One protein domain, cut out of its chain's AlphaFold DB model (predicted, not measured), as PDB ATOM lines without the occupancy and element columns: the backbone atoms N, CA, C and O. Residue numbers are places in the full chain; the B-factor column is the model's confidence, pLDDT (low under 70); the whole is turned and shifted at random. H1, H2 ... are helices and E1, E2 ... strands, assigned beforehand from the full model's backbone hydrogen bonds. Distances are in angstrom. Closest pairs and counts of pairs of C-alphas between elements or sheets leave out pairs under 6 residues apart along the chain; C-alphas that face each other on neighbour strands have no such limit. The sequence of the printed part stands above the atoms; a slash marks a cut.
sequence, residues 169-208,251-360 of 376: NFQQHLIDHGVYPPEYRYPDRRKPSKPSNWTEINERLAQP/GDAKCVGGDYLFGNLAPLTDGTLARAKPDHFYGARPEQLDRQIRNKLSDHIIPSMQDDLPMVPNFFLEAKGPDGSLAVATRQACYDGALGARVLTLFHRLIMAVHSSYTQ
ATOM      1  N   ASN A 169     -27.133 -40.440 -36.141       92.88
ATOM      2  CA  ASN A 169     -26.976 -39.148 -36.814       92.88
ATOM      3  C   ASN A 169     -27.342 -37.989 -35.888       92.88
ATOM      4  O   ASN A 169     -26.633 -36.997 -35.867       92.88
ATOM      5  N   PHE A 170     -28.358 -38.165 -35.040       93.38
ATOM      6  CA  PHE A 170     -28.677 -37.193 -33.993       93.38
ATOM      7  C   PHE A 170     -27.500 -37.003 -33.033       93.38
ATOM      8  O   PHE A 170     -27.117 -35.883 -32.722       93.38
ATOM      9  N   GLN A 171     -26.871 -38.101 -32.608       94.25
ATOM     10  CA  GLN A 171     -25.665 -38.029 -31.784       94.25
ATOM     11  C   GLN A 171     -24.507 -37.332 -32.510       94.25
ATOM     12  O   GLN A 171     -23.772 -36.576 -31.882       94.25
ATOM     13  N   GLN A 172     -24.337 -37.567 -33.815       94.81
ATOM     14  CA  GLN A 172     -23.335 -36.850 -34.602       94.81
ATOM     15  C   GLN A 172     -23.635 -35.347 -34.656       94.81
ATOM     16  O   GLN A 172     -22.730 -34.556 -34.430       94.81
ATOM     17  N   HIS A 173     -24.902 -34.961 -34.841       94.81
ATOM     18  CA  HIS A 173     -25.337 -33.562 -34.812       94.81
ATOM     19  C   HIS A 173     -24.966 -32.871 -33.500       94.81
ATOM     20  O   HIS A 173     -24.464 -31.751 -33.511       94.81
ATOM     21  N   LEU A 174     -25.188 -33.546 -32.367       95.12
ATOM     22  CA  LEU A 174     -24.795 -33.042 -31.050       95.12
ATOM     23  C   LEU A 174     -23.282 -32.814 -30.964       95.12
ATOM     24  O   LEU A 174     -22.853 -31.742 -30.546       95.12
ATOM     25  N   ILE A 175     -22.481 -33.782 -31.419       95.00
ATOM     26  CA  ILE A 175     -21.014 -33.684 -31.429       95.00
ATOM     27  C   ILE A 175     -20.548 -32.510 -32.296       95.00
ATOM     28  O   ILE A 175     -19.685 -31.745 -31.863       95.00
ATOM     29  N   ASP A 176     -21.136 -32.348 -33.483       94.56
ATOM     30  CA  ASP A 176     -20.809 -31.269 -34.423       94.56
ATOM     31  C   ASP A 176     -21.113 -29.878 -33.825       94.56
ATOM     32  O   ASP A 176     -20.480 -28.892 -34.194       94.56
ATOM     33  N   HIS A 177     -22.014 -29.811 -32.837       94.50
ATOM     34  CA  HIS A 177     -22.375 -28.600 -32.093       94.50
ATOM     35  C   HIS A 177     -21.782 -28.548 -30.670       94.50
ATOM     36  O   HIS A 177     -22.248 -27.781 -29.828       94.50
ATOM     37  N   GLY A 178     -20.754 -29.352 -30.375       92.94
ATOM     38  CA  GLY A 178     -20.015 -29.286 -29.108       92.94
ATOM     39  C   GLY A 178     -20.704 -29.940 -27.905       92.94
ATOM     40  O   GLY A 178     -20.273 -29.736 -26.770       92.94
ATOM     41  N   VAL A 179     -21.749 -30.739 -28.125       94.56
ATOM     42  CA  VAL A 179     -22.416 -31.542 -27.091       94.56
ATOM     43  C   VAL A 179     -21.913 -32.981 -27.184       94.56
ATOM     44  O   VAL A 179     -22.254 -33.734 -28.098       94.56
ATOM     45  N   TYR A 180     -21.070 -33.369 -26.229       93.56
ATOM     46  CA  TYR A 180     -20.360 -34.645 -26.278       93.56
ATOM     47  C   TYR A 180     -21.069 -35.733 -25.454       93.56
ATOM     48  O   TYR A 180     -21.324 -35.525 -24.266       93.56
ATOM     49  N   PRO A 181     -21.356 -36.911 -26.043       92.88
ATOM     50  CA  PRO A 181     -21.944 -38.029 -25.313       92.88
ATOM     51  C   PRO A 181     -20.944 -38.656 -24.325       92.88
ATOM     52  O   PRO A 181     -19.732 -38.426 -24.434       92.88
ATOM     53  N   PRO A 182     -21.422 -39.509 -23.399       89.25
ATOM     54  CA  PRO A 182     -20.552 -40.266 -22.505       89.25
ATOM     55  C   PRO A 182     -19.462 -41.023 -23.270       89.25
ATOM     56  O   PRO A 182     -19.703 -41.565 -24.350       89.25
ATOM     57  N   GLU A 183     -18.255 -41.055 -22.701       89.12
ATOM     58  CA  GLU A 183     -17.074 -41.712 -23.280       89.12
ATOM     59  C   GLU A 183     -16.619 -41.186 -24.655       89.12
ATOM     60  O   GLU A 183     -15.798 -41.825 -25.321       89.12
ATOM     61  N   TYR A 184     -17.084 -40.002 -25.070       92.56
ATOM     62  CA  TYR A 184     -16.585 -39.351 -26.278       92.56
ATOM     63  C   TYR A 184     -15.060 -39.172 -26.238       92.56
ATOM     64  O   TYR A 184     -14.462 -38.821 -25.214       92.56
ATOM     65  N   ARG A 185     -14.434 -39.396 -27.395       93.19
ATOM     66  CA  ARG A 185     -13.013 -39.162 -27.631       93.19
ATOM     67  C   ARG A 185     -12.839 -38.338 -28.893       93.19
ATOM     68  O   ARG A 185     -13.438 -38.647 -29.924       93.19
ATOM     69  N   TYR A 186     -11.971 -37.341 -28.803       90.19
ATOM     70  CA  TYR A 186     -11.498 -36.597 -29.959       90.19
ATOM     71  C   TYR A 186     -10.717 -37.521 -30.917       90.19
ATOM     72  O   TYR A 186     -10.282 -38.607 -30.508       90.19
ATOM     73  N   PRO A 187     -10.507 -37.122 -32.187       88.75
ATOM     74  CA  PRO A 187      -9.741 -37.914 -33.156       88.75
ATOM     75  C   PRO A 187      -8.327 -38.293 -32.685       88.75
ATOM     76  O   PRO A 187      -7.826 -39.365 -33.019       88.75
ATOM     77  N   ASP A 188      -7.713 -37.460 -31.842       92.81
ATOM     78  CA  ASP A 188      -6.412 -37.694 -31.201       92.81
ATOM     79  C   ASP A 188      -6.480 -38.630 -29.971       92.81
ATOM     80  O   ASP A 188      -5.499 -38.798 -29.244       92.81
ATOM     81  N   ARG A 189      -7.639 -39.261 -29.737       90.19
ATOM     82  CA  ARG A 189      -7.978 -40.157 -28.617       90.19
ATOM     83  C   ARG A 189      -8.035 -39.495 -27.239       90.19
ATOM     84  O   ARG A 189      -8.265 -40.219 -26.257       90.19
ATOM     85  N   ARG A 190      -7.882 -38.169 -27.146       92.50
ATOM     86  CA  ARG A 190      -8.049 -37.429 -25.889       92.50
ATOM     87  C   ARG A 190      -9.519 -37.416 -25.476       92.50
ATOM     88  O   ARG A 190     -10.419 -37.425 -26.317       92.50
ATOM     89  N   LYS A 191      -9.763 -37.422 -24.167       90.88
ATOM     90  CA  LYS A 191     -11.100 -37.228 -23.593       90.88
ATOM     91  C   LYS A 191     -11.303 -35.744 -23.266       90.88
ATOM     92  O   LYS A 191     -10.317 -35.083 -22.932       90.88
ATOM     93  N   PRO A 192     -12.544 -35.235 -23.308       89.44
ATOM     94  CA  PRO A 192     -12.871 -33.948 -22.707       89.44
ATOM     95  C   PRO A 192     -12.388 -33.878 -21.254       89.44
ATOM     96  O   PRO A 192     -12.403 -34.884 -20.534       89.44
ATOM     97  N   SER A 193     -11.941 -32.699 -20.824       88.94
ATOM     98  CA  SER A 193     -11.527 -32.474 -19.440       88.94
ATOM     99  C   SER A 193     -12.702 -32.696 -18.493       88.94
ATOM    100  O   SER A 193     -13.813 -32.227 -18.747       88.94
ATOM    101  N   LYS A 194     -12.443 -33.376 -17.376       89.38
ATOM    102  CA  LYS A 194     -13.399 -33.458 -16.270       89.38
ATOM    103  C   LYS A 194     -13.651 -32.058 -15.688       89.38
ATOM    104  O   LYS A 194     -12.765 -31.206 -15.786       89.38
ATOM    105  N   PRO A 195     -14.823 -31.816 -15.076       88.00
ATOM    106  CA  PRO A 195     -15.071 -30.558 -14.382       88.00
ATOM    107  C   PRO A 195     -14.052 -30.360 -13.248       88.00
ATOM    108  O   PRO A 195     -13.578 -31.331 -12.654       88.00
ATOM    109  N   SER A 196     -13.711 -29.108 -12.942       92.69
ATOM    110  CA  SER A 196     -12.708 -28.769 -11.918       92.69
ATOM    111  C   SER A 196     -13.083 -29.278 -10.522       92.69
ATOM    112  O   SER A 196     -12.202 -29.637  -9.748       92.69
ATOM    113  N   ASN A 197     -14.379 -29.377 -10.226       91.62
ATOM    114  CA  ASN A 197     -14.933 -29.900  -8.978       91.62
ATOM    115  C   ASN A 197     -15.264 -31.406  -9.037       91.62
ATOM    116  O   ASN A 197     -16.115 -31.890  -8.294       91.62
ATOM    117  N   TRP A 198     -14.613 -32.178  -9.917       92.94
ATOM    118  CA  TRP A 198     -14.879 -33.616 -10.070       92.94
ATOM    119  C   TRP A 198     -14.749 -34.404  -8.758       92.94
ATOM    120  O   TRP A 198     -15.566 -35.284  -8.493       92.94
ATOM    121  N   THR A 199     -13.735 -34.108  -7.943       95.81
ATOM    122  CA  THR A 199     -13.522 -34.786  -6.654       95.81
ATOM    123  C   THR A 199     -14.674 -34.510  -5.691       95.81
ATOM    124  O   THR A 199     -15.293 -35.454  -5.216       95.81
ATOM    125  N   GLU A 200     -15.033 -33.237  -5.507       96.25
ATOM    126  CA  GLU A 200     -16.134 -32.803  -4.637       96.25
ATOM    127  C   GLU A 200     -17.472 -33.443  -5.037       96.25
ATOM    128  O   GLU A 200     -18.207 -33.939  -4.184       96.25
ATOM    129  N   ILE A 201     -17.773 -33.504  -6.341       92.81
ATOM    130  CA  ILE A 201     -18.987 -34.165  -6.845       92.81
ATOM    131  C   ILE A 201     -19.012 -35.639  -6.419       92.81
ATOM    132  O   ILE A 201     -20.029 -36.112  -5.918       92.81
ATOM    133  N   ASN A 202     -17.909 -36.372  -6.600       94.56
ATOM    134  CA  ASN A 202     -17.862 -37.794  -6.248       94.56
ATOM    135  C   ASN A 202     -17.917 -38.022  -4.735       94.56
ATOM    136  O   ASN A 202     -18.611 -38.934  -4.295       94.56
ATOM    137  N   GLU A 203     -17.247 -37.185  -3.943       95.81
ATOM    138  CA  GLU A 203     -17.341 -37.228  -2.481       95.81
ATOM    139  C   GLU A 203     -18.782 -37.003  -2.021       95.81
ATOM    140  O   GLU A 203     -19.300 -37.750  -1.191       95.81
ATOM    141  N   ARG A 204     -19.476 -36.024  -2.613       94.12
ATOM    142  CA  ARG A 204     -20.867 -35.725  -2.272       94.12
ATOM    143  C   ARG A 204     -21.833 -36.832  -2.686       94.12
ATOM    144  O   ARG A 204     -22.794 -37.076  -1.956       94.12
ATOM    145  N   LEU A 205     -21.593 -37.480  -3.828       91.44
ATOM    146  CA  LEU A 205     -22.383 -38.615  -4.321       91.44
ATOM    147  C   LEU A 205     -22.147 -39.899  -3.516       91.44
ATOM    148  O   LEU A 205     -23.062 -40.710  -3.408       91.44
ATOM    149  N   ALA A 206     -20.954 -40.080  -2.944       94.19
ATOM    150  CA  ALA A 206     -20.628 -41.233  -2.105       94.19
ATOM    151  C   ALA A 206     -21.261 -41.162  -0.703       94.19
ATOM    152  O   ALA A 206     -21.365 -42.182  -0.022       94.19
ATOM    153  N   GLN A 207     -21.681 -39.975  -0.253       93.00
ATOM    154  CA  GLN A 207     -22.319 -39.808   1.051       93.00
ATOM    155  C   GLN A 207     -23.699 -40.490   1.094       93.00
ATOM    156  O   GLN A 207     -24.547 -40.198   0.243       93.00
ATOM    157  N   PRO A 208     -23.977 -41.327   2.116       89.31
ATOM    158  CA  PRO A 208     -25.303 -41.892   2.328       89.31
ATOM    159  C   PRO A 208     -26.367 -40.800   2.432       89.31
ATOM    160  O   PRO A 208     -26.192 -39.783   3.110       89.31
ATOM    161  N   GLY A 251     -41.617 -31.841  -1.611       87.06
ATOM    162  CA  GLY A 251     -42.097 -30.608  -0.983       87.06
ATOM    163  C   GLY A 251     -42.970 -29.736  -1.897       87.06
ATOM    164  O   GLY A 251     -44.133 -29.495  -1.578       87.06
ATOM    165  N   ASP A 252     -42.447 -29.264  -3.038       90.19
ATOM    166  CA  ASP A 252     -43.198 -28.448  -4.008       90.19
ATOM    167  C   ASP A 252     -43.297 -29.137  -5.374       90.19
ATOM    168  O   ASP A 252     -42.407 -29.042  -6.221       90.19
ATOM    169  N   ALA A 253     -44.433 -29.794  -5.620       91.00
ATOM    170  CA  ALA A 253     -44.708 -30.473  -6.883       91.00
ATOM    171  C   ALA A 253     -44.711 -29.529  -8.104       91.00
ATOM    172  O   ALA A 253     -44.536 -29.992  -9.226       91.00
ATOM    173  N   LYS A 254     -44.863 -28.206  -7.919       92.19
ATOM    174  CA  LYS A 254     -44.779 -27.232  -9.025       92.19
ATOM    175  C   LYS A 254     -43.350 -26.999  -9.511       92.19
ATOM    176  O   LYS A 254     -43.153 -26.381 -10.555       92.19
ATOM    177  N   CYS A 255     -42.357 -27.478  -8.766       93.94
ATOM    178  CA  CYS A 255     -40.961 -27.493  -9.184       93.94
ATOM    179  C   CYS A 255     -40.616 -28.733 -10.021       93.94
ATOM    180  O   CYS A 255     -39.482 -28.844 -10.476       93.94
ATOM    181  N   VAL A 256     -41.564 -29.648 -10.241       95.19
ATOM    182  CA  VAL A 256     -41.365 -30.871 -11.026       95.19
ATOM    183  C   VAL A 256     -42.053 -30.735 -12.378       95.19
ATOM    184  O   VAL A 256     -43.198 -30.295 -12.478       95.19
ATOM    185  N   GLY A 257     -41.346 -31.108 -13.440       93.56
ATOM    186  CA  GLY A 257     -41.865 -31.142 -14.800       93.56
ATOM    187  C   GLY A 257     -41.558 -32.472 -15.478       93.56
ATOM    188  O   GLY A 257     -40.662 -33.202 -15.072       93.56
ATOM    189  N   GLY A 258     -42.300 -32.793 -16.532       93.62
ATOM    190  CA  GLY A 258     -42.101 -34.023 -17.292       93.62
ATOM    191  C   GLY A 258     -43.185 -34.223 -18.340       93.62
ATOM    192  O   GLY A 258     -44.263 -33.636 -18.255       93.62
ATOM    193  N   ASP A 259     -42.894 -35.032 -19.354       90.69
ATOM    194  CA  ASP A 259     -43.831 -35.453 -20.402       90.69
ATOM    195  C   ASP A 259     -44.425 -34.309 -21.265       90.69
ATOM    196  O   ASP A 259     -45.446 -34.481 -21.939       90.69
ATOM    197  N   TYR A 260     -43.753 -33.154 -21.367       92.88
ATOM    198  CA  TYR A 260     -44.150 -32.061 -22.267       92.88
ATOM    199  C   TYR A 260     -42.995 -31.490 -23.093       92.88
ATOM    200  O   TYR A 260     -41.821 -31.580 -22.743       92.88
ATOM    201  N   LEU A 261     -43.343 -30.933 -24.257       93.69
ATOM    202  CA  LEU A 261     -42.369 -30.384 -25.196       93.69
ATOM    203  C   LEU A 261     -41.829 -29.050 -24.693       93.69
ATOM    204  O   LEU A 261     -42.598 -28.161 -24.326       93.69
ATOM    205  N   PHE A 262     -40.519 -28.867 -24.806       94.69
ATOM    206  CA  PHE A 262     -39.857 -27.593 -24.549       94.69
ATOM    207  C   PHE A 262     -40.107 -26.649 -25.726       94.69
ATOM    208  O   PHE A 262     -39.314 -26.524 -26.658       94.69
ATOM    209  N   GLY A 263     -41.307 -26.070 -25.729       92.38
ATOM    210  CA  GLY A 263     -41.859 -25.296 -26.830       92.38
ATOM    211  C   GLY A 263     -41.375 -23.850 -26.907       92.38
ATOM    212  O   GLY A 263     -41.491 -23.245 -27.975       92.38
ATOM    213  N   ASN A 264     -40.863 -23.307 -25.809       95.56
ATOM    214  CA  ASN A 264     -40.417 -21.920 -25.741       95.56
ATOM    215  C   ASN A 264     -38.892 -21.770 -25.859       95.56
ATOM    216  O   ASN A 264     -38.413 -20.742 -26.329       95.56
ATOM    217  N   LEU A 265     -38.123 -22.799 -25.491       94.00
ATOM    218  CA  LEU A 265     -36.667 -22.689 -25.514       94.00
ATOM    219  C   LEU A 265     -36.121 -22.492 -26.935       94.00
ATOM    220  O   LEU A 265     -36.470 -23.225 -27.866       94.00
ATOM    221  N   ALA A 266     -35.193 -21.547 -27.069       93.81
ATOM    222  CA  ALA A 266     -34.356 -21.368 -28.238       93.81
ATOM    223  C   ALA A 266     -33.590 -22.670 -28.528       93.81
ATOM    224  O   ALA A 266     -33.147 -23.345 -27.585       93.81
ATOM    225  N   PRO A 267     -33.392 -23.043 -29.805       92.19
ATOM    226  CA  PRO A 267     -32.652 -24.248 -30.155       92.19
ATOM    227  C   PRO A 267     -31.267 -24.303 -29.505       92.19
ATOM    228  O   PRO A 267     -30.613 -23.277 -29.325       92.19
ATOM    229  N   LEU A 268     -30.826 -25.502 -29.126       91.81
ATOM    230  CA  LEU A 268     -29.462 -25.712 -28.625       91.81
ATOM    231  C   LEU A 268     -28.426 -25.666 -29.759       91.81
ATOM    232  O   LEU A 268     -27.286 -25.276 -29.540       91.81
ATOM    233  N   THR A 269     -28.842 -26.084 -30.954       92.44
ATOM    234  CA  THR A 269     -28.026 -26.218 -32.167       92.44
ATOM    235  C   THR A 269     -28.573 -25.302 -33.272       92.44
ATOM    236  O   THR A 269     -29.205 -24.290 -32.982       92.44
ATOM    237  N   ASP A 270     -28.384 -25.647 -34.544       89.50
ATOM    238  CA  ASP A 270     -28.900 -24.928 -35.721       89.50
ATOM    239  C   ASP A 270     -30.436 -24.940 -35.917       89.50
ATOM    240  O   ASP A 270     -30.938 -24.488 -36.946       89.50
ATOM    241  N   GLY A 271     -31.207 -25.455 -34.957       88.75
ATOM    242  CA  GLY A 271     -32.673 -25.475 -35.039       88.75
ATOM    243  C   GLY A 271     -33.258 -26.589 -35.902       88.75
ATOM    244  O   GLY A 271     -34.473 -26.632 -36.082       88.75
ATOM    245  N   THR A 272     -32.432 -27.509 -36.403       88.88
ATOM    246  CA  THR A 272     -32.892 -28.655 -37.203       88.88
ATOM    247  C   THR A 272     -33.311 -29.867 -36.363       88.88
ATOM    248  O   THR A 272     -34.002 -30.762 -36.857       88.88
ATOM    249  N   LEU A 273     -32.917 -29.902 -35.085       89.00
ATOM    250  CA  LEU A 273     -33.293 -30.962 -34.155       89.00
ATOM    251  C   LEU A 273     -34.723 -30.801 -33.638       89.00
ATOM    252  O   LEU A 273     -35.224 -29.696 -33.428       89.00
ATOM    253  N   ALA A 274     -35.361 -31.934 -33.345       86.88
ATOM    254  CA  ALA A 274     -36.620 -31.936 -32.620       86.88
ATOM    255  C   ALA A 274     -36.453 -31.283 -31.236       86.88
ATOM    256  O   ALA A 274     -35.421 -31.410 -30.569       86.88
ATOM    257  N   ARG A 275     -37.505 -30.592 -30.793       90.50
ATOM    258  CA  ARG A 275     -37.566 -30.022 -29.444       90.50
ATOM    259  C   ARG A 275     -37.531 -31.136 -28.401       90.50
ATOM    260  O   ARG A 275     -38.155 -32.181 -28.598       90.50
ATOM    261  N   ALA A 276     -36.819 -30.878 -27.308       92.81
ATOM    262  CA  ALA A 276     -36.740 -31.781 -26.169       92.81
ATOM    263  C   ALA A 276     -38.122 -32.045 -25.570       92.81
ATOM    264  O   ALA A 276     -39.003 -31.177 -25.581       92.81
ATOM    265  N   LYS A 277     -38.295 -33.259 -25.058       94.25
ATOM    266  CA  LYS A 277     -39.469 -33.682 -24.301       94.25
ATOM    267  C   LYS A 277     -38.989 -34.611 -23.184       94.25
ATOM    268  O   LYS A 277     -39.080 -35.821 -23.384       94.25
ATOM    269  N   PRO A 278     -38.438 -34.058 -22.094       94.94
ATOM    270  CA  PRO A 278     -37.902 -34.879 -21.026       94.94
ATOM    271  C   PRO A 278     -39.003 -35.673 -20.328       94.94
ATOM    272  O   PRO A 278     -40.112 -35.154 -20.139       94.94
ATOM    273  N   ASP A 279     -38.693 -36.894 -19.907       94.88
ATOM    274  CA  ASP A 279     -39.625 -37.712 -19.123       94.88
ATOM    275  C   ASP A 279     -39.858 -37.116 -17.730       94.88
ATOM    276  O   ASP A 279     -40.996 -37.070 -17.259       94.88
ATOM    277  N   HIS A 280     -38.800 -36.612 -17.093       95.38
ATOM    278  CA  HIS A 280     -38.861 -35.983 -15.777       95.38
ATOM    279  C   HIS A 280     -37.710 -34.982 -15.580       95.38
ATOM    280  O   HIS A 280     -36.599 -35.197 -16.069       95.38
ATOM    281  N   PHE A 281     -37.961 -33.874 -14.884       95.50
ATOM    282  CA  PHE A 281     -36.950 -32.888 -14.511       95.50
ATOM    283  C   PHE A 281     -37.403 -31.982 -13.360       95.50
ATOM    284  O   PHE A 281     -38.594 -31.857 -13.074       95.50
ATOM    285  N   TYR A 282     -36.445 -31.274 -12.764       95.00
ATOM    286  CA  TYR A 282     -36.678 -30.286 -11.714       95.00
ATOM    287  C   TYR A 282     -36.512 -28.853 -12.221       95.00
ATOM    288  O   TYR A 282     -35.810 -28.577 -13.188       95.00
ATOM    289  N   GLY A 283     -37.129 -27.895 -11.550       94.69
ATOM    290  CA  GLY A 283     -37.029 -26.484 -11.884       94.69
ATOM    291  C   GLY A 283     -37.378 -25.586 -10.709       94.69
ATOM    292  O   GLY A 283     -37.443 -26.017  -9.561       94.69
ATOM    293  N   ALA A 284     -37.578 -24.314 -11.015       93.38
ATOM    294  CA  ALA A 284     -38.021 -23.288 -10.088       93.38
ATOM    295  C   ALA A 284     -39.387 -22.759 -10.522       93.38
ATOM    296  O   ALA A 284     -39.710 -22.712 -11.712       93.38
ATOM    297  N   ARG A 285     -40.184 -22.297  -9.565       93.81
ATOM    298  CA  ARG A 285     -41.470 -21.675  -9.866       93.81
ATOM    299  C   ARG A 285     -41.276 -20.308 -10.511       93.81
ATOM    300  O   ARG A 285     -40.455 -19.533 -10.016       93.81
ATOM    301  N   PRO A 286     -42.068 -19.946 -11.534       92.62
ATOM    302  CA  PRO A 286     -41.945 -18.656 -12.202       92.62
ATOM    303  C   PRO A 286     -41.957 -17.443 -11.264       92.62
ATOM    304  O   PRO A 286     -41.310 -16.445 -11.580       92.62
ATOM    305  N   GLU A 287     -42.666 -17.500 -10.131       91.69
ATOM    306  CA  GLU A 287     -42.754 -16.398  -9.160       91.69
ATOM    307  C   GLU A 287     -41.468 -16.166  -8.350       91.69
ATOM    308  O   GLU A 287     -41.321 -15.113  -7.738       91.69
ATOM    309  N   GLN A 288     -40.535 -17.125  -8.335       91.25
ATOM    310  CA  GLN A 288     -39.279 -17.019  -7.581       91.25
ATOM    311  C   GLN A 288     -38.230 -16.141  -8.276       91.25
ATOM    312  O   GLN A 288     -37.220 -15.796  -7.665       91.25
ATOM    313  N   LEU A 289     -38.443 -15.788  -9.547       89.88
ATOM    314  CA  LEU A 289     -37.532 -14.954 -10.324       89.88
ATOM    315  C   LEU A 289     -38.189 -13.627 -10.675       89.88
ATOM    316  O   LEU A 289     -39.354 -13.576 -11.070       89.88
ATOM    317  N   ASP A 290     -37.400 -12.558 -10.590       91.31
ATOM    318  CA  ASP A 290     -37.834 -11.232 -11.003       91.31
ATOM    319  C   ASP A 290     -38.401 -11.241 -12.433       91.31
ATOM    320  O   ASP A 290     -37.839 -11.830 -13.366       91.31
ATOM    321  N   ARG A 291     -39.526 -10.543 -12.612       92.38
ATOM    322  CA  ARG A 291     -40.281 -10.535 -13.866       92.38
ATOM    323  C   ARG A 291     -39.464  -9.983 -15.035       92.38
ATOM    324  O   ARG A 291     -39.631 -10.464 -16.154       92.38
ATOM    325  N   GLN A 292     -38.601  -8.989 -14.815       91.31
ATOM    326  CA  GLN A 292     -37.781  -8.419 -15.887       91.31
ATOM    327  C   GLN A 292     -36.719  -9.416 -16.348       91.31
ATOM    328  O   GLN A 292     -36.542  -9.602 -17.552       91.31
ATOM    329  N   ILE A 293     -36.065 -10.103 -15.406       90.00
ATOM    330  CA  ILE A 293     -35.086 -11.155 -15.720       90.00
ATOM    331  C   ILE A 293     -35.776 -12.302 -16.463       90.00
ATOM    332  O   ILE A 293     -35.304 -12.729 -17.516       90.00
ATOM    333  N   ARG A 294     -36.933 -12.747 -15.964       91.81
ATOM    334  CA  ARG A 294     -37.727 -13.816 -16.572       91.81
ATOM    335  C   ARG A 294     -38.138 -13.492 -18.009       91.81
ATOM    336  O   ARG A 294     -37.987 -14.335 -18.886       91.81
ATOM    337  N   ASN A 295     -38.598 -12.268 -18.269       92.06
ATOM    338  CA  ASN A 295     -38.977 -11.837 -19.616       92.06
ATOM    339  C   ASN A 295     -37.761 -11.746 -20.547       92.06
ATOM    340  O   ASN A 295     -37.833 -12.180 -21.693       92.06
ATOM    341  N   LYS A 296     -36.637 -11.209 -20.056       91.69
ATOM    342  CA  LYS A 296     -35.413 -11.045 -20.848       91.69
ATOM    343  C   LYS A 296     -34.774 -12.379 -21.236       91.69
ATOM    344  O   LYS A 296     -34.166 -12.462 -22.294       91.69
ATOM    345  N   LEU A 297     -34.884 -13.391 -20.376       92.56
ATOM    346  CA  LEU A 297     -34.277 -14.710 -20.573       92.56
ATOM    347  C   LEU A 297     -35.301 -15.788 -20.961       92.56
ATOM    348  O   LEU A 297     -34.989 -16.974 -20.871       92.56
ATOM    349  N   SER A 298     -36.522 -15.398 -21.342       93.81
ATOM    350  CA  SER A 298     -37.671 -16.301 -21.495       93.81
ATOM    351  C   SER A 298     -37.355 -17.523 -22.360       93.81
ATOM    352  O   SER A 298     -37.505 -18.658 -21.908       93.81
ATOM    353  N   ASP A 299     -36.821 -17.295 -23.555       94.69
ATOM    354  CA  ASP A 299     -36.432 -18.315 -24.533       94.69
ATOM    355  C   ASP A 299     -35.210 -19.149 -24.105       94.69
ATOM    356  O   ASP A 299     -34.854 -20.121 -24.762       94.69
ATOM    357  N   HIS A 300     -34.552 -18.819 -22.999       92.88
ATOM    358  CA  HIS A 300     -33.429 -19.595 -22.479       92.88
ATOM    359  C   HIS A 300     -33.798 -20.404 -21.247       92.88
ATOM    360  O   HIS A 300     -33.229 -21.473 -21.058       92.88
ATOM    361  N   ILE A 301     -34.715 -19.909 -20.413       93.94
ATOM    362  CA  ILE A 301     -34.949 -20.469 -19.078       93.94
ATOM    363  C   ILE A 301     -36.358 -21.018 -18.893       93.94
ATOM    364  O   ILE A 301     -36.568 -21.772 -17.954       93.94
ATOM    365  N   ILE A 302     -37.328 -20.656 -19.734       95.25
ATOM    366  CA  ILE A 302     -38.720 -21.082 -19.572       95.25
ATOM    367  C   ILE A 302     -39.019 -22.181 -20.601       95.25
ATOM    368  O   ILE A 302     -39.071 -21.882 -21.794       95.25
ATOM    369  N   PRO A 303     -39.237 -23.442 -20.182       95.38
ATOM    370  CA  PRO A 303     -39.501 -24.555 -21.092       95.38
ATOM    371  C   PRO A 303     -40.761 -24.393 -21.951       95.38
ATOM    372  O   PRO A 303     -40.757 -24.710 -23.144       95.38
ATOM    373  N   SER A 304     -41.839 -23.896 -21.345       93.69
ATOM    374  CA  SER A 304     -43.184 -23.814 -21.920       93.69
ATOM    375  C   SER A 304     -43.813 -22.454 -21.628       93.69
ATOM    376  O   SER A 304     -43.578 -21.885 -20.574       93.69
ATOM    377  N   MET A 305     -44.658 -21.955 -22.533       90.12
ATOM    378  CA  MET A 305     -45.431 -20.721 -22.313       90.12
ATOM    379  C   MET A 305     -46.649 -20.919 -21.395       90.12
ATOM    380  O   MET A 305     -47.471 -20.019 -21.271       90.12
ATOM    381  N   GLN A 306     -46.821 -22.108 -20.816       89.75
ATOM    382  CA  GLN A 306     -47.830 -22.335 -19.785       89.75
ATOM    383  C   GLN A 306     -47.312 -21.790 -18.451       89.75
ATOM    384  O   GLN A 306     -46.239 -22.186 -17.996       89.75
ATOM    385  N   ASP A 307     -48.071 -20.874 -17.852       82.62
ATOM    386  CA  ASP A 307     -47.641 -20.088 -16.690       82.62
ATOM    387  C   ASP A 307     -47.497 -20.909 -15.395       82.62
ATOM    388  O   ASP A 307     -46.858 -20.456 -14.450       82.62
ATOM    389  N   ASP A 308     -48.094 -22.100 -15.332       87.31
ATOM    390  CA  ASP A 308     -48.108 -22.987 -14.166       87.31
ATOM    391  C   ASP A 308     -46.963 -24.011 -14.142       87.31
ATOM    392  O   ASP A 308     -46.810 -24.733 -13.154       87.31
ATOM    393  N   LEU A 309     -46.148 -24.065 -15.199       94.12
ATOM    394  CA  LEU A 309     -45.049 -25.018 -15.331       94.12
ATOM    395  C   LEU A 309     -43.714 -24.474 -14.791       94.12
ATOM    396  O   LEU A 309     -43.463 -23.265 -14.834       94.12
ATOM    397  N   PRO A 310     -42.815 -25.359 -14.313       95.19
ATOM    398  CA  PRO A 310     -41.515 -24.946 -13.802       95.19
ATOM    399  C   PRO A 310     -40.652 -24.284 -14.882       95.19
ATOM    400  O   PRO A 310     -40.572 -24.739 -16.026       95.19
ATOM    401  N   MET A 311     -39.944 -23.228 -14.485       93.94
ATOM    402  CA  MET A 311     -38.859 -22.605 -15.246       93.94
ATOM    403  C   MET A 311     -37.496 -23.104 -14.743       93.94
ATOM    404  O   MET A 311     -37.401 -23.814 -13.752       93.94
ATOM    405  N   VAL A 312     -36.414 -22.697 -15.399       94.25
ATOM    406  CA  VAL A 312     -35.027 -23.033 -15.041       94.25
ATOM    407  C   VAL A 312     -34.825 -24.555 -14.918       94.25
ATOM    408  O   VAL A 312     -34.433 -25.048 -13.856       94.25
ATOM    409  N   PRO A 313     -35.124 -25.320 -15.985       94.56
ATOM    410  CA  PRO A 313     -35.081 -26.768 -15.920       94.56
ATOM    411  C   PRO A 313     -33.649 -27.239 -15.627       94.56
ATOM    412  O   PRO A 313     -32.678 -26.824 -16.266       94.56
ATOM    413  N   ASN A 314     -33.525 -28.098 -14.631       92.31
ATOM    414  CA  ASN A 314     -32.306 -28.716 -14.151       92.31
ATOM    415  C   ASN A 314     -32.615 -30.167 -13.756       92.31
ATOM    416  O   ASN A 314     -33.771 -30.544 -13.629       92.31
ATOM    417  N   PHE A 315     -31.572 -30.978 -13.590       91.19
ATOM    418  CA  PHE A 315     -31.696 -32.370 -13.152       91.19
ATOM    419  C   PHE A 315     -32.719 -33.188 -13.966       91.19
ATOM    420  O   PHE A 315     -33.860 -33.382 -13.564       91.19
ATOM    421  N   PHE A 316     -32.297 -33.653 -15.138       94.94
ATOM    422  CA  PHE A 316     -33.147 -34.377 -16.082       94.94
ATOM    423  C   PHE A 316     -33.031 -35.882 -15.886       94.94
ATOM    424  O   PHE A 316     -31.942 -36.397 -15.617       94.94
ATOM    425  N   LEU A 317     -34.136 -36.581 -16.109       94.44
ATOM    426  CA  LEU A 317     -34.211 -38.029 -16.106       94.44
ATOM    427  C   LEU A 317     -34.961 -38.510 -17.348       94.44
ATOM    428  O   LEU A 317     -36.040 -38.021 -17.669       94.44
ATOM    429  N   GLU A 318     -34.375 -39.507 -18.006       94.94
ATOM    430  CA  GLU A 318     -34.957 -40.217 -19.142       94.94
ATOM    431  C   GLU A 318     -35.139 -41.677 -18.762       94.94
ATOM    432  O   GLU A 318     -34.165 -42.399 -18.525       94.94
ATOM    433  N   ALA A 319     -36.392 -42.111 -18.708       92.69
ATOM    434  CA  ALA A 319     -36.753 -43.463 -18.335       92.69
ATOM    435  C   ALA A 319     -37.028 -44.284 -19.592       92.69
ATOM    436  O   ALA A 319     -37.479 -43.786 -20.622       92.69
ATOM    437  N   LYS A 320     -36.769 -45.588 -19.536       90.75
ATOM    438  CA  LYS A 320     -37.173 -46.508 -20.599       90.75
ATOM    439  C   LYS A 320     -37.737 -47.774 -19.991       90.75
ATOM    440  O   LYS A 320     -37.261 -48.235 -18.965       90.75
ATOM    441  N   GLY A 321     -38.755 -48.319 -20.659       88.44
ATOM    442  CA  GLY A 321     -39.289 -49.641 -20.337       88.44
ATOM    443  C   GLY A 321     -38.260 -50.757 -20.553       88.44
ATOM    444  O   GLY A 321     -37.236 -50.508 -21.192       88.44
ATOM    445  N   PRO A 322     -38.567 -51.994 -20.128       86.06
ATOM    446  CA  PRO A 322     -37.682 -53.152 -20.302       86.06
ATOM    447  C   PRO A 322     -37.228 -53.375 -21.755       86.06
ATOM    448  O   PRO A 322     -36.070 -53.682 -22.014       86.06
ATOM    449  N   ASP A 323     -38.125 -53.134 -22.717       86.56
ATOM    450  CA  ASP A 323     -37.842 -53.252 -24.157       86.56
ATOM    451  C   ASP A 323     -37.301 -51.952 -24.785       86.56
ATOM    452  O   ASP A 323     -37.156 -51.827 -26.007       86.56
ATOM    453  N   GLY A 324     -37.081 -50.923 -23.970       86.00
ATOM    454  CA  GLY A 324     -36.634 -49.619 -24.417       86.00
ATOM    455  C   GLY A 324     -35.141 -49.596 -24.734       86.00
ATOM    456  O   GLY A 324     -34.324 -50.324 -24.177       86.00
ATOM    457  N   SER A 325     -34.749 -48.725 -25.663       90.62
ATOM    458  CA  SER A 325     -33.347 -48.627 -26.061       90.62
ATOM    459  C   SER A 325     -32.565 -47.735 -25.098       90.62
ATOM    460  O   SER A 325     -32.697 -46.510 -25.144       90.62
ATOM    461  N   LEU A 326     -31.663 -48.332 -24.314       90.00
ATOM    462  CA  LEU A 326     -30.711 -47.596 -23.470       90.00
ATOM    463  C   LEU A 326     -29.893 -46.569 -24.273       90.00
ATOM    464  O   LEU A 326     -29.634 -45.458 -23.814       90.00
ATOM    465  N   ALA A 327     -29.524 -46.909 -25.511       91.00
ATOM    466  CA  ALA A 327     -28.793 -46.002 -26.390       91.00
ATOM    467  C   ALA A 327     -29.625 -44.777 -26.806       91.00
ATOM    468  O   ALA A 327     -29.059 -43.713 -27.042       91.00
ATOM    469  N   VAL A 328     -30.949 -44.919 -26.920       91.44
ATOM    470  CA  VAL A 328     -31.859 -43.791 -27.165       91.44
ATOM    471  C   VAL A 328     -31.981 -42.939 -25.903       91.44
ATOM    472  O   VAL A 328     -31.746 -41.738 -25.997       91.44
ATOM    473  N   ALA A 329     -32.204 -43.555 -24.735       92.81
ATOM    474  CA  ALA A 329     -32.253 -42.852 -23.446       92.81
ATOM    475  C   ALA A 329     -30.992 -42.016 -23.198       92.81
ATOM    476  O   ALA A 329     -31.068 -40.842 -22.865       92.81
ATOM    477  N   THR A 330     -29.818 -42.595 -23.463       93.50
ATOM    478  CA  THR A 330     -28.527 -41.913 -23.292       93.50
ATOM    479  C   THR A 330     -28.412 -40.672 -24.184       93.50
ATOM    480  O   THR A 330     -27.868 -39.654 -23.765       93.50
ATOM    481  N   ARG A 331     -28.923 -40.730 -25.424       94.69
ATOM    482  CA  ARG A 331     -28.909 -39.579 -26.344       94.69
ATOM    483  C   ARG A 331     -29.899 -38.499 -25.924       94.69
ATOM    484  O   ARG A 331     -29.563 -37.326 -26.048       94.69
ATOM    485  N   GLN A 332     -31.076 -38.892 -25.442       94.62
ATOM    486  CA  GLN A 332     -32.069 -37.970 -24.891       94.62
ATOM    487  C   GLN A 332     -31.507 -37.260 -23.658       94.62
ATOM    488  O   GLN A 332     -31.334 -36.049 -23.693       94.62
ATOM    489  N   ALA A 333     -31.038 -38.016 -22.663       95.06
ATOM    490  CA  ALA A 333     -30.465 -37.470 -21.435       95.06
ATOM    491  C   ALA A 333     -29.273 -36.536 -21.702       95.06
ATOM    492  O   ALA A 333     -29.123 -35.509 -21.044       95.06
ATOM    493  N   CYS A 334     -28.435 -36.857 -22.693       94.94
ATOM    494  CA  CYS A 334     -27.342 -35.983 -23.118       94.94
ATOM    495  C   CYS A 334     -27.855 -34.651 -23.695       94.94
ATOM    496  O   CYS A 334     -27.334 -33.592 -23.347       94.94
ATOM    497  N   TYR A 335     -28.885 -34.692 -24.543       95.50
ATOM    498  CA  TYR A 335     -29.491 -33.498 -25.133       95.50
ATOM    499  C   TYR A 335     -30.224 -32.641 -24.095       95.50
ATOM    500  O   TYR A 335     -29.994 -31.433 -24.017       95.50
ATOM    501  N   ASP A 336     -31.048 -33.268 -23.260       95.44
ATOM    502  CA  ASP A 336     -31.836 -32.600 -22.226       95.44
ATOM    503  C   ASP A 336     -30.923 -32.013 -21.140       95.44
ATOM    504  O   ASP A 336     -31.047 -30.845 -20.765       95.44
ATOM    505  N   GLY A 337     -29.901 -32.767 -20.726       94.62
ATOM    506  CA  GLY A 337     -28.866 -32.287 -19.815       94.62
ATOM    507  C   GLY A 337     -28.082 -31.097 -20.372       94.62
ATOM    508  O   GLY A 337     -27.778 -30.163 -19.628       94.62
ATOM    509  N   ALA A 338     -27.796 -31.071 -21.678       95.06
ATOM    510  CA  ALA A 338     -27.125 -29.937 -22.314       95.06
ATOM    511  C   ALA A 338     -28.011 -28.679 -22.362       95.06
ATOM    512  O   ALA A 338     -27.508 -27.568 -22.162       95.06
ATOM    513  N   LEU A 339     -29.329 -28.835 -22.550       94.69
ATOM    514  CA  LEU A 339     -30.285 -27.733 -22.400       94.69
ATOM    515  C   LEU A 339     -30.229 -27.162 -20.979       94.69
ATOM    516  O   LEU A 339     -30.061 -25.953 -20.825       94.69
ATOM    517  N   GLY A 340     -30.265 -28.021 -19.957       93.88
ATOM    518  CA  GLY A 340     -30.096 -27.624 -18.557       93.88
ATOM    519  C   GLY A 340     -28.779 -26.915 -18.260       93.88
ATOM    520  O   GLY A 340     -28.749 -25.868 -17.615       93.88
ATOM    521  N   ALA A 341     -27.670 -27.453 -18.766       92.69
ATOM    522  CA  ALA A 341     -26.346 -26.871 -18.574       92.69
ATOM    523  C   ALA A 341     -26.257 -25.448 -19.149       92.69
ATOM    524  O   ALA A 341     -25.651 -24.567 -18.531       92.69
ATOM    525  N   ARG A 342     -26.904 -25.190 -20.296       92.31
ATOM    526  CA  ARG A 342     -27.005 -23.841 -20.872       92.31
ATOM    527  C   ARG A 342     -27.743 -22.885 -19.935       92.31
ATOM    528  O   ARG A 342     -27.269 -21.766 -19.734       92.31
ATOM    529  N   VAL A 343     -28.851 -23.329 -19.338       90.69
ATOM    530  CA  VAL A 343     -29.603 -22.547 -18.343       90.69
ATOM    531  C   VAL A 343     -28.714 -22.195 -17.152       90.69
ATOM    532  O   VAL A 343     -28.543 -21.019 -16.839       90.69
ATOM    533  N   LEU A 344     -28.086 -23.192 -16.524       87.56
ATOM    534  CA  LEU A 344     -27.239 -22.984 -15.345       87.56
ATOM    535  C   LEU A 344     -26.046 -22.066 -15.641       87.56
ATOM    536  O   LEU A 344     -25.721 -21.187 -14.844       87.56
ATOM    537  N   THR A 345     -25.434 -22.207 -16.818       87.25
ATOM    538  CA  THR A 345     -24.337 -21.335 -17.261       87.25
ATOM    539  C   THR A 345     -24.795 -19.883 -17.409       87.25
ATOM    540  O   THR A 345     -24.073 -18.964 -17.021       87.25
ATOM    541  N   LEU A 346     -25.996 -19.653 -17.947       87.31
ATOM    542  CA  LEU A 346     -26.568 -18.315 -18.098       87.31
ATOM    543  C   LEU A 346     -26.835 -17.658 -16.737       87.31
ATOM    544  O   LEU A 346     -26.472 -16.498 -16.541       87.31
ATOM    545  N   PHE A 347     -27.390 -18.408 -15.782       83.44
ATOM    546  CA  PHE A 347     -27.590 -17.927 -14.411       83.44
ATOM    547  C   PHE A 347     -26.273 -17.631 -13.704       83.44
ATOM    548  O   PHE A 347     -26.133 -16.573 -13.096       83.44
ATOM    549  N   HIS A 348     -25.279 -18.512 -13.828       81.62
ATOM    550  CA  HIS A 348     -23.959 -18.275 -13.256       81.62
ATOM    551  C   HIS A 348     -23.337 -16.983 -13.803       81.62
ATOM    552  O   HIS A 348     -22.866 -16.146 -13.035       81.62
ATOM    553  N   ARG A 349     -23.413 -16.756 -15.122       83.19
ATOM    554  CA  ARG A 349     -22.951 -15.506 -15.744       83.19
ATOM    555  C   ARG A 349     -23.718 -14.285 -15.244       83.19
ATOM    556  O   ARG A 349     -23.098 -13.254 -15.001       83.19
ATOM    557  N   LEU A 350     -25.036 -14.395 -15.071       80.62
ATOM    558  CA  LEU A 350     -25.859 -13.313 -14.535       80.62
ATOM    559  C   LEU A 350     -25.439 -12.956 -13.103       80.62
ATOM    560  O   LEU A 350     -25.223 -11.783 -12.811       80.62
ATOM    561  N   ILE A 351     -25.256 -13.957 -12.238       77.44
ATOM    562  CA  ILE A 351     -24.804 -13.772 -10.852       77.44
ATOM    563  C   ILE A 351     -23.430 -13.093 -10.823       77.44
ATOM    564  O   ILE A 351     -23.244 -12.114 -10.101       77.44
ATOM    565  N   MET A 352     -22.489 -13.552 -11.654       77.62
ATOM    566  CA  MET A 352     -21.149 -12.961 -11.735       77.62
ATOM    567  C   MET A 352     -21.171 -11.521 -12.261       77.62
ATOM    568  O   MET A 352     -20.454 -10.667 -11.741       77.62
ATOM    569  N   ALA A 353     -22.020 -11.213 -13.247       76.38
ATOM    570  CA  ALA A 353     -22.171  -9.858 -13.778       76.38
ATOM    571  C   ALA A 353     -22.774  -8.894 -12.745       76.38
ATOM    572  O   ALA A 353     -22.306  -7.761 -12.603       76.38
ATOM    573  N   VAL A 354     -23.781  -9.351 -11.994       75.38
ATOM    574  CA  VAL A 354     -24.372  -8.582 -10.893       75.38
ATOM    575  C   VAL A 354     -23.317  -8.329  -9.818       75.38
ATOM    576  O   VAL A 354     -23.095  -7.174  -9.463       75.38
ATOM    577  N   HIS A 355     -22.600  -9.365  -9.370       70.88
ATOM    578  CA  HIS A 355     -21.541  -9.223  -8.369       70.88
ATOM    579  C   HIS A 355     -20.459  -8.229  -8.816       70.88
ATOM    580  O   HIS A 355     -20.168  -7.280  -8.093       70.88
ATOM    581  N   SER A 356     -19.949  -8.365 -10.045       73.19
ATOM    582  CA  SER A 356     -18.957  -7.441 -10.610       73.19
ATOM    583  C   SER A 356     -19.454  -5.992 -10.660       73.19
ATOM    584  O   SER A 356     -18.679  -5.070 -10.403       73.19
ATOM    585  N   SER A 357     -20.730  -5.775 -10.986       71.38
ATOM    586  CA  SER A 357     -21.323  -4.432 -11.046       71.38
ATOM    587  C   SER A 357     -21.423  -3.806  -9.652       71.38
ATOM    588  O   SER A 357     -21.071  -2.642  -9.472       71.38
ATOM    589  N   TYR A 358     -21.823  -4.589  -8.644       68.50
ATOM    590  CA  TYR A 358     -21.827  -4.146  -7.247       68.50
ATOM    591  C   TYR A 358     -20.417  -3.797  -6.756       68.50
ATOM    592  O   TYR A 358     -20.229  -2.742  -6.151       68.50
ATOM    593  N   THR A 359     -19.407  -4.617  -7.064       68.94
ATOM    594  CA  THR A 359     -18.012  -4.329  -6.695       68.94
ATOM    595  C   THR A 359     -17.507  -3.033  -7.340       68.94
ATOM    596  O   THR A 359     -16.848  -2.232  -6.677       68.94
ATOM    597  N   GLN A 360     -17.846  -2.782  -8.611       65.94
ATOM    598  CA  GLN A 360     -17.487  -1.535  -9.297       65.94
ATOM    599  C   GLN A 360     -18.182  -0.311  -8.686       65.94
ATOM    600  O   GLN A 360     -17.522   0.705  -8.468       65.94
TER     601      GLN A 360
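AT A GLANCE: This is residues 169 to 208 and 251 to 360 of the 376 residues of an uncharacterized protein of Blastomyces dermatitidis ATCC 26199 (UniProt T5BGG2). A small two-stranded sheet, E1 and E2, packs through E2 on the middle part of one long helix, H5, with long loops filling out the body. The end of H5, residues 351 to 360, sticks out, as does an arm of residues 193 to 208 that holds H2. The 150 printed residues have five named helices and two named strands, in the order H1 H2 E1 H3 H4 E2 H5; the sheet is antiparallel. The class is mostly helix, with under half of the residues in named elements. The whole is compact, with a radius of gyration of the C-alphas of 17.0 A and spans of 44 by 41 by 38 A.

HOW THE PARTS SIT: E1, residues 280 to 284, and E2, residues 311 to 317, are antiparallel neighbours at 151 degrees, with N 314 and O 282 at 2.7 A and N 284 and O 311 at 2.8 A, within hydrogen-bond range. Residues 256 to 257 pair antiparallel with residues 281 to 282 of E1. The closest C-alphas of E2 and H5, residues 326 to 360, are those of Asn 314 and Gly 340, 5.0 A apart. H4, residues 298 to 301, only just touches H5, with 3 pairs of C-alphas within 8 A, the closest being the C-alphas of Ile 301 and Val 343 at 5.8 A; H5 touches H4 with residues 342 to 343 alone. H1, residues 169 to 176, is close to but not clearly touching H5, the closest C-alphas being Gln 171 and Arg 331 at 6.5 A. H2, residues 198 to 206, is apart from H5. In H1, H2, H5 and H3, residues 291 to 296, every O i to N i+4 pair is within hydrogen-bond range; H4 is too short for one.

IN THESE COORDINATES: E2 is 16.1 A long and E1 13.9 A. H5 measures 50.0 A, from C-alpha 326 at (-30.711, -47.596, -23.470) to C-alpha 360 at (-17.487, -1.535, -9.297). H1 begins at C-alpha 169, (-26.976, -39.148, -36.814).

THE WHOLE: The C-alphas of Asp 323 and Gln 360, the two farthest apart, are 57.5 A apart. Residues 209 to 250 are not printed; C-alphas 208 and 251 are 20.5 A apart across the cut. The link from H1 to H2, 21 residues, is long. Mean pLDDT of the printed part is 90.7; residues 358 to 360 are under 70.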